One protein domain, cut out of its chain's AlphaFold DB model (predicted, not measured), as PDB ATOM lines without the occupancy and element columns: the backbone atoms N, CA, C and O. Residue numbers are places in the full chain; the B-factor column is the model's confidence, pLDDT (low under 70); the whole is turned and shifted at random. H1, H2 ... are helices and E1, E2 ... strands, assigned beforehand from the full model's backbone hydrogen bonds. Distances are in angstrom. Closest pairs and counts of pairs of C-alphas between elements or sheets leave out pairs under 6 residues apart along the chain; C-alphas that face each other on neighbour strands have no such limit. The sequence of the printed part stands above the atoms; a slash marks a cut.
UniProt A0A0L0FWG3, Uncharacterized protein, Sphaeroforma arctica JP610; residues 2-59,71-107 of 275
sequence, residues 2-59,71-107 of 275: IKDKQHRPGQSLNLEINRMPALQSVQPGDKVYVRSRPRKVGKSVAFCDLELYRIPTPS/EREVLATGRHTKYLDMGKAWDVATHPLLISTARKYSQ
ATOM      1  N   ILE A   2      21.593  33.575  17.033       37.12
ATOM      2  CA  ILE A   2      22.781  33.923  17.827       37.12
ATOM      3  C   ILE A   2      23.089  35.393  17.528       37.12
ATOM      4  O   ILE A   2      23.538  35.724  16.434       37.12
ATOM      5  N   LYS A   3      22.745  36.290  18.458       45.44
ATOM      6  CA  LYS A   3      23.169  37.688  18.380       45.44
ATOM      7  C   LYS A   3      24.627  37.718  18.795       45.44
ATOM      8  O   LYS A   3      24.936  37.619  19.981       45.44
ATOM      9  N   ASP A   4      25.497  37.827  17.808       56.09
ATOM     10  CA  ASP A   4      26.858  38.273  18.037       56.09
ATOM     11  C   ASP A   4      26.805  39.608  18.798       56.09
ATOM     12  O   ASP A   4      26.286  40.604  18.291       56.09
ATOM     13  N   LYS A   5      27.247  39.607  20.061       59.72
ATOM     14  CA  LYS A   5      27.281  40.815  20.900       59.72
ATOM     15  C   LYS A   5      28.412  41.759  20.481       59.72
ATOM     16  O   LYS A   5      28.464  42.888  20.961       59.72
ATOM     17  N   GLN A   6      29.310  41.315  19.602       68.19
ATOM     18  CA  GLN A   6      30.434  42.097  19.120       68.19
ATOM     19  C   GLN A   6      30.055  42.752  17.792       68.19
ATOM     20  O   GLN A   6      30.313  42.223  16.716       68.19
ATOM     21  N   HIS A   7      29.415  43.920  17.854       72.50
ATOM     22  CA  HIS A   7      29.180  44.714  16.651       72.50
ATOM     23  C   HIS A   7      30.529  45.083  16.007       72.50
ATOM     24  O   HIS A   7      31.353  45.774  16.612       72.50
ATOM     25  N   ARG A   8      30.764  44.585  14.788       75.69
ATOM     26  CA  ARG A   8      32.059  44.647  14.094       75.69
ATOM     27  C   ARG A   8      31.918  45.152  12.657       75.69
ATOM     28  O   ARG A   8      32.126  44.396  11.705       75.69
ATOM     29  N   PRO A   9      31.543  46.431  12.485       75.75
ATOM     30  CA  PRO A   9      31.184  46.985  11.188       75.75
ATOM     31  C   PRO A   9      32.321  46.806  10.175       75.75
ATOM     32  O   PRO A   9      33.445  47.280  10.371       75.75
ATOM     33  N   GLY A  10      32.016  46.085   9.091       75.06
ATOM     34  CA  GLY A  10      32.878  45.979   7.912       75.06
ATOM     35  C   GLY A  10      34.079  45.074   8.111       75.06
ATOM     36  O   GLY A  10      34.963  45.043   7.250       75.06
ATOM     37  N   GLN A  11      34.120  44.358   9.233       83.62
ATOM     38  CA  GLN A  11      35.177  43.416   9.522       83.62
ATOM     39  C   GLN A  11      35.003  42.150   8.679       83.62
ATOM     40  O   GLN A  11      33.889  41.697   8.399       83.62
ATOM     41  N   SER A  12      36.130  41.568   8.282       87.00
ATOM     42  CA  SER A  12      36.139  40.176   7.834       87.00
ATOM     43  C   SER A  12      35.767  39.286   9.020       87.00
ATOM     44  O   SER A  12      36.100  39.627  10.150       87.00
ATOM     45  N   LEU A  13      35.045  38.199   8.777       89.06
ATOM     46  CA  LEU A  13      34.726  37.177   9.779       89.06
ATOM     47  C   LEU A  13      35.584  35.939   9.560       89.06
ATOM     48  O   LEU A  13      36.158  35.410  10.504       89.06
ATOM     49  N   ASN A  14      35.693  35.531   8.301       93.62
ATOM     50  CA  ASN A  14      36.484  34.394   7.874       93.62
ATOM     51  C   ASN A  14      37.018  34.660   6.458       93.62
ATOM     52  O   ASN A  14      36.332  35.288   5.642       93.62
ATOM     53  N   LEU A  15      38.241  34.225   6.191       93.00
ATOM     54  CA  LEU A  15      38.873  34.232   4.880       93.00
ATOM     55  C   LEU A  15      39.530  32.873   4.679       93.00
ATOM     56  O   LEU A  15      40.353  32.480   5.489       93.00
ATOM     57  N   GLU A  16      39.203  32.195   3.594       93.88
ATOM     58  CA  GLU A  16      39.831  30.945   3.181       93.88
ATOM     59  C   GLU A  16      40.413  31.149   1.788       93.88
ATOM     60  O   GLU A  16      39.721  31.634   0.894       93.88
ATOM     61  N   ILE A  17      41.675  30.795   1.591       92.69
ATOM     62  CA  ILE A  17      42.377  30.879   0.314       92.69
ATOM     63  C   ILE A  17      43.096  29.554   0.096       92.69
ATOM     64  O   ILE A  17      43.816  29.083   0.968       92.69
ATOM     65  N   ASN A  18      42.920  28.975  -1.084       92.12
ATOM     66  CA  ASN A  18      43.630  27.798  -1.551       92.12
ATOM     67  C   ASN A  18      44.393  28.180  -2.816       92.12
ATOM     68  O   ASN A  18      43.791  28.565  -3.825       92.12
ATOM     69  N   ARG A  19      45.718  28.085  -2.758       88.00
ATOM     70  CA  ARG A  19      46.588  28.248  -3.917       88.00
ATOM     71  C   ARG A  19      46.491  27.000  -4.787       88.00
ATOM     72  O   ARG A  19      46.398  25.884  -4.283       88.00
ATOM     73  N   MET A  20      46.506  27.185  -6.101       84.00
ATOM     74  CA  MET A  20      46.562  26.073  -7.042       84.00
ATOM     75  C   MET A  20      48.015  25.561  -7.122       84.00
ATOM     76  O   MET A  20      48.881  26.307  -7.580       84.00
ATOM     77  N   PRO A  21      48.318  24.318  -6.688       67.31
ATOM     78  CA  PRO A  21      49.701  23.850  -6.511       67.31
ATOM     79  C   PRO A  21      50.502  23.726  -7.811       67.31
ATOM     80  O   PRO A  21      51.725  23.771  -7.792       67.31
ATOM     81  N   ALA A  22      49.818  23.554  -8.944       59.91
ATOM     82  CA  ALA A  22      50.448  23.320 -10.240       59.91
ATOM     83  C   ALA A  22      50.944  24.601 -10.936       59.91
ATOM     84  O   ALA A  22      51.478  24.515 -12.039       59.91
ATOM     85  N   LEU A  23      50.738  25.782 -10.341       65.38
ATOM     86  CA  LEU A  23      50.987  27.054 -11.015       65.38
ATOM     87  C   LEU A  23      52.198  27.792 -10.451       65.38
ATOM     88  O   LEU A  23      52.367  27.959  -9.239       65.38
ATOM     89  N   GLN A  24      53.023  28.264 -11.384       69.25
ATOM     90  CA  GLN A  24      54.206  29.063 -11.100       69.25
ATOM     91  C   GLN A  24      53.848  30.346 -10.346       69.25
ATOM     92  O   GLN A  24      52.784  30.939 -10.537       69.25
ATOM     93  N   SER A  25      54.781  30.790  -9.507       79.06
ATOM     94  CA  SER A  25      54.723  32.101  -8.870       79.06
ATOM     95  C   SER A  25      54.621  33.213  -9.916       79.06
ATOM     96  O   SER A  25      55.243  33.147 -10.981       79.06
ATOM     97  N   VAL A  26      53.849  34.250  -9.585       85.38
ATOM     98  CA  VAL A  26      53.720  35.467 -10.394       85.38
ATOM     99  C   VAL A  26      55.088  36.124 -10.538       85.38
ATOM    100  O   VAL A  26      55.796  36.292  -9.546       85.38
ATOM    101  N   GLN A  27      55.455  36.494 -11.762       85.25
ATOM    102  CA  GLN A  27      56.718  37.159 -12.054       85.25
ATOM    103  C   GLN A  27      56.527  38.680 -12.123       85.25
ATOM    104  O   GLN A  27      55.433  39.153 -12.446       85.25
ATOM    105  N   PRO A  28      57.576  39.476 -11.847       84.88
ATOM    106  CA  PRO A  28      57.530  40.914 -12.081       84.88
ATOM    107  C   PRO A  28      57.101  41.234 -13.520       84.88
ATOM    108  O   PRO A  28      57.654  40.693 -14.473       84.88
ATOM    109  N   GLY A  29      56.117  42.123 -13.663       83.69
ATOM    110  CA  GLY A  29      55.535  42.513 -14.951       83.69
ATOM    111  C   GLY A  29      54.187  41.856 -15.248       83.69
ATOM    112  O   GLY A  29      53.356  42.479 -15.906       83.69
ATOM    113  N   ASP A  30      53.923  40.662 -14.709       84.25
ATOM    114  CA  ASP A  30      52.639  39.983 -14.906       84.25
ATOM    115  C   ASP A  30      51.467  40.818 -14.386       84.25
ATOM    116  O   ASP A  30      51.534  41.455 -13.330       84.25
ATOM    117  N   LYS A  31      50.339  40.761 -15.104       86.50
ATOM    118  CA  LYS A  31      49.094  41.363 -14.627       86.50
ATOM    119  C   LYS A  31      48.368  40.357 -13.737       86.50
ATOM    120  O   LYS A  31      48.169  39.202 -14.112       86.50
ATOM    121  N   VAL A  32      47.917  40.809 -12.570       88.06
ATOM    122  CA  VAL A  32      47.137  39.995 -11.631       88.06
ATOM    123  C   VAL A  32      45.731  40.567 -11.513       88.06
ATOM    124  O   VAL A  32      45.555  41.760 -11.273       88.06
ATOM    125  N   TYR A  33      44.723  39.710 -11.655       88.19
ATOM    126  CA  TYR A  33      43.317  40.085 -11.541       88.19
ATOM    127  C   TYR A  33      42.689  39.392 -10.345       88.19
ATOM    128  O   TYR A  33      42.680  38.167 -10.248       88.19
ATOM    129  N   VAL A  34      42.104  40.183  -9.450       88.88
ATOM    130  CA  VAL A  34      41.289  39.669  -8.350       88.88
ATOM    131  C   VAL A  34      39.831  39.768  -8.758       88.88
ATOM    132  O   VAL A  34      39.306  40.860  -8.983       88.88
ATOM    133  N   ARG A  35      39.147  38.632  -8.811       89.31
ATOM    134  CA  ARG A  35      37.702  38.579  -8.989       89.31
ATOM    135  C   ARG A  35      37.049  38.222  -7.668       89.31
ATOM    136  O   ARG A  35      37.354  37.199  -7.068       89.31
ATOM    137  N   SER A  36      36.105  39.052  -7.241       90.69
ATOM    138  CA  SER A  36      35.230  38.755  -6.112       90.69
ATOM    139  C   SER A  36      33.791  38.686  -6.597       90.69
ATOM    140  O   SER A  36      33.316  39.605  -7.268       90.69
ATOM    141  N   ARG A  37      33.096  37.591  -6.281       89.06
ATOM    142  CA  ARG A  37      31.680  37.412  -6.608       89.06
ATOM    143  C   ARG A  37      30.875  37.206  -5.328       89.06
ATOM    144  O   ARG A  37      31.196  36.301  -4.559       89.06
ATOM    145  N   PRO A  38      29.809  37.986  -5.085       89.88
ATOM    146  CA  PRO A  38      28.913  37.694  -3.979       89.88
ATOM    147  C   PRO A  38      28.169  36.385  -4.271       89.88
ATOM    148  O   PRO A  38      27.478  36.268  -5.280       89.88
ATOM    149  N   ARG A  39      28.287  35.410  -3.371       87.94
ATOM    150  CA  ARG A  39      27.547  34.144  -3.432       87.94
ATOM    151  C   ARG A  39      26.207  34.256  -2.719       87.94
ATOM    152  O   ARG A  39      25.186  33.780  -3.203       87.94
ATOM    153  N   LYS A  40      26.213  34.881  -1.541       87.50
ATOM    154  CA  LYS A  40      25.015  35.131  -0.735       87.50
ATOM    155  C   LYS A  40      25.205  36.398   0.080       87.50
ATOM    156  O   LYS A  40      26.185  36.524   0.806       87.50
ATOM    157  N   VAL A  41      24.240  37.305   0.009       85.88
ATOM    158  CA  VAL A  41      24.239  38.547   0.787       85.88
ATOM    159  C   VAL A  41      23.033  38.523   1.716       85.88
ATOM    160  O   VAL A  41      21.891  38.548   1.268       85.88
ATOM    161  N   GLY A  42      23.289  38.385   3.014       83.69
ATOM    162  CA  GLY A  42      22.282  38.526   4.059       83.69
ATOM    163  C   GLY A  42      22.251  39.944   4.625       83.69
ATOM    164  O   GLY A  42      23.006  40.815   4.202       83.69
ATOM    165  N   LYS A  43      21.408  40.161   5.641       80.19
ATOM    166  CA  LYS A  43      21.276  41.468   6.306       80.19
ATOM    167  C   LYS A  43      22.577  41.940   6.967       80.19
ATOM    168  O   LYS A  43      22.941  43.098   6.839       80.19
ATOM    169  N   SER A  44      23.260  41.045   7.680       84.06
ATOM    170  CA  SER A  44      24.443  41.397   8.481       84.06
ATOM    171  C   SER A  44      25.719  40.698   8.018       84.06
ATOM    172  O   SER A  44      26.787  41.001   8.535       84.06
ATOM    173  N   VAL A  45      25.633  39.761   7.071       87.69
ATOM    174  CA  VAL A  45      26.771  38.955   6.612       87.69
ATOM    175  C   VAL A  45      26.680  38.742   5.105       87.69
ATOM    176  O   VAL A  45      25.612  38.398   4.599       87.69
ATOM    177  N   ALA A  46      27.801  38.903   4.408       88.31
ATOM    178  CA  ALA A  46      27.984  38.493   3.022       88.31
ATOM    179  C   ALA A  46      29.002  37.364   2.922       88.31
ATOM    180  O   ALA A  46      30.012  37.361   3.621       88.31
ATOM    181  N   PHE A  47      28.725  36.448   2.005       91.69
ATOM    182  CA  PHE A  47      29.606  35.380   1.576       91.69
ATOM    183  C   PHE A  47      30.020  35.683   0.142       91.69
ATOM    184  O   PHE A  47      29.158  35.809  -0.735       91.69
ATOM    185  N   CYS A  48      31.319  35.802  -0.083       93.88
ATOM    186  CA  CYS A  48      31.909  36.075  -1.380       93.88
ATOM    187  C   CYS A  48      32.841  34.930  -1.764       93.88
ATOM    188  O   CYS A  48      33.616  34.465  -0.933       93.88
ATOM    189  N   ASP A  49      32.790  34.518  -3.022       95.19
ATOM    190  CA  ASP A  49      33.827  33.685  -3.616       95.19
ATOM    191  C   ASP A  49      34.914  34.608  -4.197       95.19
ATOM    192  O   ASP A  49      34.624  35.710  -4.685       95.19
ATOM    193  N   LEU A  50      36.169  34.178  -4.098       94.69
ATOM    194  CA  LEU A  50      37.352  34.886  -4.575       94.69
ATOM    195  C   LEU A  50      38.106  34.013  -5.572       94.69
ATOM    196  O   LEU A  50      38.306  32.825  -5.337       94.69
ATOM    197  N   GLU A  51      38.557  34.617  -6.660       93.38
ATOM    198  CA  GLU A  51      39.415  33.987  -7.659       93.38
ATOM    199  C   GLU A  51      40.546  34.962  -7.991       93.38
ATOM    200  O   GLU A  51      40.305  36.142  -8.261       93.38
ATOM    201  N   LEU A  52      41.781  34.477  -7.940       92.06
ATOM    202  CA  LEU A  52      42.973  35.215  -8.331       92.06
ATOM    203  C   LEU A  52      43.453  34.669  -9.668       92.06
ATOM    204  O   LEU A  52      43.699  33.470  -9.784       92.06
ATOM    205  N   TYR A  53      43.607  35.543 -10.655       91.31
ATOM    206  CA  TYR A  53      44.083  35.182 -11.981       91.31
ATOM    207  C   TYR A  53      45.416  35.851 -12.285       91.31
ATOM    208  O   TYR A  53      45.620  37.017 -11.945       91.31
ATOM    209  N   ARG A  54      46.280  35.129 -12.991       90.06
ATOM    210  CA  ARG A  54      47.469  35.654 -13.661       90.06
ATOM    211  C   ARG A  54      47.167  35.854 -15.135       90.06
ATOM    212  O   ARG A  54      46.495  35.023 -15.742       90.06
ATOM    213  N   ILE A  55      47.710  36.923 -15.699       86.94
ATOM    214  CA  ILE A  55      47.886  37.084 -17.138       86.94
ATOM    215  C   ILE A  55      49.380  37.302 -17.358       86.94
ATOM    216  O   ILE A  55      49.887  38.368 -16.976       86.94
ATOM    217  N   PRO A  56      50.092  36.287 -17.876       83.00
ATOM    218  CA  PRO A  56      51.515  36.391 -18.140       83.00
ATOM    219  C   PRO A  56      51.813  37.572 -19.056       83.00
ATOM    220  O   PRO A  56      51.055  37.867 -19.982       83.00
ATOM    221  N   THR A  57      52.930  38.250 -18.812       81.06
ATOM    222  CA  THR A  57      53.397  39.251 -19.773       81.06
ATOM    223  C   THR A  57      53.843  38.532 -21.047       81.06
ATOM    224  O   THR A  57      54.727  37.677 -20.967       81.06
ATOM    225  N   PRO A  58      53.279  38.850 -22.225       80.19
ATOM    226  CA  PRO A  58      53.737  38.263 -23.470       80.19
ATOM    227  C   PRO A  58      55.197  38.646 -23.701       80.19
ATOM    228  O   PRO A  58      55.589  39.804 -23.534       80.19
ATOM    229  N   SER A  59      55.996  37.682 -24.154       77.56
ATOM    230  CA  SER A  59      57.427  37.865 -24.428       77.56
ATOM    231  C   SER A  59      57.720  38.982 -25.444       77.56
ATOM    232  O   SER A  59      58.854  39.439 -25.543       77.56
ATOM    233  N   GLU A  71      43.661  33.847 -21.829       76.31
ATOM    234  CA  GLU A  71      44.971  33.432 -21.287       76.31
ATOM    235  C   GLU A  71      45.043  33.488 -19.750       76.31
ATOM    236  O   GLU A  71      46.121  33.544 -19.160       76.31
ATOM    237  N   ARG A  72      43.894  33.515 -19.065       84.50
ATOM    238  CA  ARG A  72      43.872  33.634 -17.601       84.50
ATOM    239  C   ARG A  72      44.180  32.308 -16.921       84.50
ATOM    240  O   ARG A  72      43.402  31.361 -17.014       84.50
ATOM    241  N   GLU A  73      45.234  32.295 -16.117       89.69
ATOM    242  CA  GLU A  73      45.563  31.173 -15.237       89.69
ATOM    243  C   GLU A  73      45.027  31.437 -13.825       89.69
ATOM    244  O   GLU A  73      45.283  32.494 -13.248       89.69
ATOM    245  N   VAL A  74      44.280  30.494 -13.244       91.25
ATOM    246  CA  VAL A  74      43.710  30.643 -11.892       91.25
ATOM    247  C   VAL A  74      44.759  30.318 -10.832       91.25
ATOM    248  O   VAL A  74      44.948  29.159 -10.502       91.25
ATOM    249  N   LEU A  75      45.396  31.324 -10.241       91.00
ATOM    250  CA  LEU A  75      46.432  31.155  -9.215       91.00
ATOM    251  C   LEU A  75      45.897  30.649  -7.877       91.00
ATOM    252  O   LEU A  75      46.540  29.851  -7.195       91.00
ATOM    253  N   ALA A  76      44.741  31.161  -7.466       92.88
ATOM    254  CA  ALA A  76      44.147  30.833  -6.182       92.88
ATOM    255  C   ALA A  76      42.632  30.985  -6.240       92.88
ATOM    256  O   ALA A  76      42.095  31.829  -6.961       92.88
ATOM    257  N   THR A  77      41.946  30.188  -5.433       95.25
ATOM    258  CA  THR A  77      40.515  30.342  -5.178       95.25
ATOM    259  C   THR A  77      40.285  30.477  -3.688       95.25
ATOM    260  O   THR A  77      41.090  30.034  -2.873       95.25
ATOM    261  N   GLY A  78      39.193  31.113  -3.304       95.81
ATOM    262  CA  GLY A  78      38.936  31.363  -1.904       95.81
ATOM    263  C   GLY A  78      37.505  31.744  -1.612       95.81
ATOM    264  O   GLY A  78      36.669  31.905  -2.501       95.81
ATOM    265  N   ARG A  79      37.237  31.898  -0.325       95.38
ATOM    266  CA  ARG A  79      35.978  32.387   0.209       95.38
ATOM    267  C   ARG A  79      36.257  33.470   1.221       95.38
ATOM    268  O   ARG A  79      37.193  33.394   2.005       95.38
ATOM    269  N   HIS A  80      35.411  34.484   1.216       94.56
ATOM    270  CA  HIS A  80      35.483  35.583   2.153       94.56
ATOM    271  C   HIS A  80      34.111  35.829   2.749       94.56
ATOM    272  O   HIS A  80      33.144  36.110   2.042       94.56
ATOM    273  N   THR A  81      34.034  35.732   4.069       92.69
ATOM    274  CA  THR A  81      32.840  36.075   4.828       92.69
ATOM    275  C   THR A  81      33.054  37.433   5.478       92.69
ATOM    276  O   THR A  81      33.993  37.619   6.254       92.69
ATOM    277  N   LYS A  82      32.173  38.392   5.189       89.94
ATOM    278  CA  LYS A  82      32.273  39.770   5.679       89.94
ATOM    279  C   LYS A  82      31.039  40.168   6.470       89.94
ATOM    280  O   LYS A  82      29.914  39.914   6.043       89.94
ATOM    281  N   TYR A  83      31.246  40.840   7.595       88.94
ATOM    282  CA  TYR A  83      30.170  41.455   8.357       88.94
ATOM    283  C   TYR A  83      29.748  42.771   7.694       88.94
ATOM    284  O   TYR A  83      30.565  43.671   7.488       88.94
ATOM    285  N   LEU A  84      28.474  42.862   7.324       82.81
ATOM    286  CA  LEU A  84      27.901  43.973   6.564       82.81
ATOM    287  C   LEU A  84      27.139  44.982   7.407       82.81
ATOM    288  O   LEU A  84      26.898  46.082   6.920       82.81
ATOM    289  N   ASP A  85      26.741  44.626   8.629       81.94
ATOM    290  CA  ASP A  85      26.021  45.566   9.482       81.94
ATOM    291  C   ASP A  85      26.996  46.664   9.925       81.94
ATOM    292  O   ASP A  85      27.804  46.514  10.841       81.94
ATOM    293  N   MET A  86      26.978  47.743   9.156       76.31
ATOM    294  CA  MET A  86      27.831  48.920   9.266       76.31
ATOM    295  C   MET A  86      27.073  50.082   9.932       76.31
ATOM    296  O   MET A  86      27.559  51.214   9.956       76.31
ATOM    297  N   GLY A  87      25.876  49.808  10.464       78.56
ATOM    298  CA  GLY A  87      24.966  50.797  11.026       78.56
ATOM    299  C   GLY A  87      24.202  51.614   9.978       78.56
ATOM    300  O   GLY A  87      24.430  51.529   8.771       78.56
ATOM    301  N   LYS A  88      23.299  52.475  10.465       79.44
ATOM    302  CA  LYS A  88      22.342  53.241   9.640       79.44
ATOM    303  C   LYS A  88      22.991  54.099   8.550       79.44
ATOM    304  O   LYS A  88      22.393  54.313   7.502       79.44
ATOM    305  N   ALA A  89      24.201  54.605   8.786       69.31
ATOM    306  CA  ALA A  89      24.916  55.416   7.801       69.31
ATOM    307  C   ALA A  89      25.225  54.618   6.522       69.31
ATOM    308  O   ALA A  89      25.148  55.153   5.418       69.31
ATOM    309  N   TRP A  90      25.516  53.327   6.663       70.56
ATOM    310  CA  TRP A  90      25.739  52.437   5.531       70.56
ATOM    311  C   TRP A  90      24.444  52.042   4.831       70.56
ATOM    312  O   TRP A  90      24.422  51.992   3.603       70.56
ATOM    313  N   ASP A  91      23.359  51.831   5.579       76.44
ATOM    314  CA  ASP A  91      22.033  51.595   4.993       76.44
ATOM    315  C   ASP A  91      21.625  52.762   4.081       76.44
ATOM    316  O   ASP A  91      21.120  52.558   2.980       76.44
ATOM    317  N   VAL A  92      21.920  53.998   4.501       74.88
ATOM    318  CA  VAL A  92      21.726  55.198   3.675       74.88
ATOM    319  C   VAL A  92      22.683  55.205   2.477       74.88
ATOM    320  O   VAL A  92      22.240  55.399   1.347       74.88
ATOM    321  N   ALA A  93      23.979  54.954   2.684       65.00
ATOM    322  CA  ALA A  93      24.978  54.981   1.608       65.00
ATOM    323  C   ALA A  93      24.760  53.898   0.533       65.00
ATOM    324  O   ALA A  93      25.139  54.080  -0.624       65.00
ATOM    325  N   THR A  94      24.144  52.777   0.906       67.31
ATOM    326  CA  THR A  94      23.833  51.651   0.014       67.31
ATOM    327  C   THR A  94      22.383  51.631  -0.454       67.31
ATOM    328  O   THR A  94      21.998  50.738  -1.211       67.31
ATOM    329  N   HIS A  95      21.584  52.629  -0.065       77.12
ATOM    330  CA  HIS A  95      20.201  52.745  -0.502       77.12
ATOM    331  C   HIS A  95      20.141  52.791  -2.040       77.12
ATOM    332  O   HIS A  95      20.894  53.564  -2.638       77.12
ATOM    333  N   PRO A  96      19.246  52.043  -2.717       74.12
ATOM    334  CA  PRO A  96      19.219  51.959  -4.183       74.12
ATOM    335  C   PRO A  96      19.150  53.316  -4.903       74.12
ATOM    336  O   PRO A  96      19.709  53.476  -5.983       74.12
ATOM    337  N   LEU A  97      18.512  54.312  -4.283       80.75
ATOM    338  CA  LEU A  97      18.429  55.680  -4.817       80.75
ATOM    339  C   LEU A  97      19.729  56.488  -4.667       80.75
ATOM    340  O   LEU A  97      19.953  57.437  -5.412       80.75
ATOM    341  N   LEU A  98      20.577  56.135  -3.702       79.38
ATOM    342  CA  LEU A  98      21.809  56.854  -3.372       79.38
ATOM    343  C   LEU A  98      23.062  56.112  -3.839       79.38
ATOM    344  O   LEU A  98      24.115  56.732  -3.961       79.38
ATOM    345  N   ILE A  99      22.958  54.818  -4.155       77.94
ATOM    346  CA  ILE A  99      24.103  53.953  -4.454       77.94
ATOM    347  C   ILE A  99      24.921  54.436  -5.654       77.94
ATOM    348  O   ILE A  99      26.143  54.328  -5.645       77.94
ATOM    349  N   SER A 100      24.285  55.017  -6.675       78.56
ATOM    350  CA  SER A 100      24.985  55.575  -7.839       78.56
ATOM    351  C   SER A 100      25.841  56.786  -7.452       78.56
ATOM    352  O   SER A 100      26.995  56.895  -7.872       78.56
ATOM    353  N   THR A 101      25.311  57.663  -6.600       79.00
ATOM    354  CA  THR A 101      26.006  58.842  -6.070       79.00
ATOM    355  C   THR A 101      27.101  58.442  -5.087       79.00
ATOM    356  O   THR A 101      28.229  58.913  -5.208       79.00
ATOM    357  N   ALA A 102      26.811  57.516  -4.169       69.56
ATOM    358  CA  ALA A 102      27.784  56.968  -3.231       69.56
ATOM    359  C   ALA A 102      28.932  56.256  -3.963       69.56
ATOM    360  O   ALA A 102      30.091  56.435  -3.600       69.56
ATOM    361  N   ARG A 103      28.638  55.520  -5.044       71.69
ATOM    362  CA  ARG A 103      29.651  54.894  -5.905       71.69
ATOM    363  C   ARG A 103      30.532  55.937  -6.587       71.69
ATOM    364  O   ARG A 103      31.748  55.800  -6.528       71.69
ATOM    365  N   LYS A 104      29.950  56.990  -7.172       78.56
ATOM    366  CA  LYS A 104      30.718  58.100  -7.771       78.56
ATOM    367  C   LYS A 104      31.589  58.817  -6.738       78.56
ATOM    368  O   LYS A 104      32.733  59.143  -7.033       78.56
ATOM    369  N   TYR A 105      31.066  59.056  -5.537       74.06
ATOM    370  CA  TYR A 105      31.817  59.702  -4.460       74.06
ATOM    371  C   TYR A 105      32.965  58.821  -3.965       74.06
ATOM    372  O   TYR A 105      34.086  59.296  -3.844       74.06
ATOM    373  N   SER A 106      32.700  57.533  -3.733       64.69
ATOM    374  CA  SER A 106      33.710  56.541  -3.362       64.69
ATOM    375  C   SER A 106      34.813  56.458  -4.416       64.69
ATOM    376  O   SER A 106      35.988  56.554  -4.082       64.69
ATOM    377  N   GLN A 107      34.440  56.383  -5.695       69.50
ATOM    378  CA  GLN A 107      35.390  56.372  -6.801       69.50
ATOM    379  C   GLN A 107      36.270  57.632  -6.806       69.50
ATOM    380  O   GLN A 107      37.487  57.502  -6.794       69.50
TER     381      GLN A 107
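This is residues 2 to 59 and 71 to 107 of the 275 residues of an uncharacterized protein of Sphaeroforma arctica JP610 (UniProt A0A0L0FWG3). A long, twisted sheet of four strands makes the body, with no helix on either of its faces. Two short helices, H1 and H2, form a corner set off from the sheet, reached through the link after E4. The 95 printed residues hold E1, E2, E3, E4, H1 and H2 in that order; the sheet runs E1, E4, E3, E2, all antiparallel. The class is mixed, helices and strands. The whole is loose, with a radius of gyration of the C-alphas of 17.3 A and spans of 51 by 34 by 20 A.

E1, residues 12 to 19, is 19.7 A long and begins with C-alpha 12 at (36.139, 40.176, 7.834). E4, residues 73 to 83, measures 30.0 A, E3, residues 45 to 55, 31.8 A, and E2, residues 31 to 41, 29.4 A. H1 is residues 88 to 93, 8.6 A. H2, residues 99 to 107, 11.8 A, ends with C-alpha 107 at (35.390, 56.372, -6.801).

Inner strands E4 and E3 are antiparallel at 161 degrees, with N 50 and O 78 within hydrogen-bond range at 2.8 A. Edge strand E1 is antiparallel to E4 at 167 degrees, with N 16 and O 79 at 2.8 A. Edge strand E2 forms a hairpin with E3, at 159 degrees, with N 35 and O 51 at 2.8 A. H1 and H2 are not on the sheet. They are close but not clearly touching, about perpendicular at 83 degrees; their closest C-alphas, of Ala 93 and Ala 102, are 5.9 A apart. In both helices every O i to N i+4 pair is within hydrogen-bond range.

The C-alphas farthest apart, of Lys 3 and Ser 59, are 54.8 A apart. Residues 60 to 70 are not printed; C-alphas 59 and 71 are 13.6 A apart across the cut. The link from E1 to E2, 11 residues, is long. Mean pLDDT of the printed part is 81.6; residues under 70 include 2 to 6 and 21 to 24.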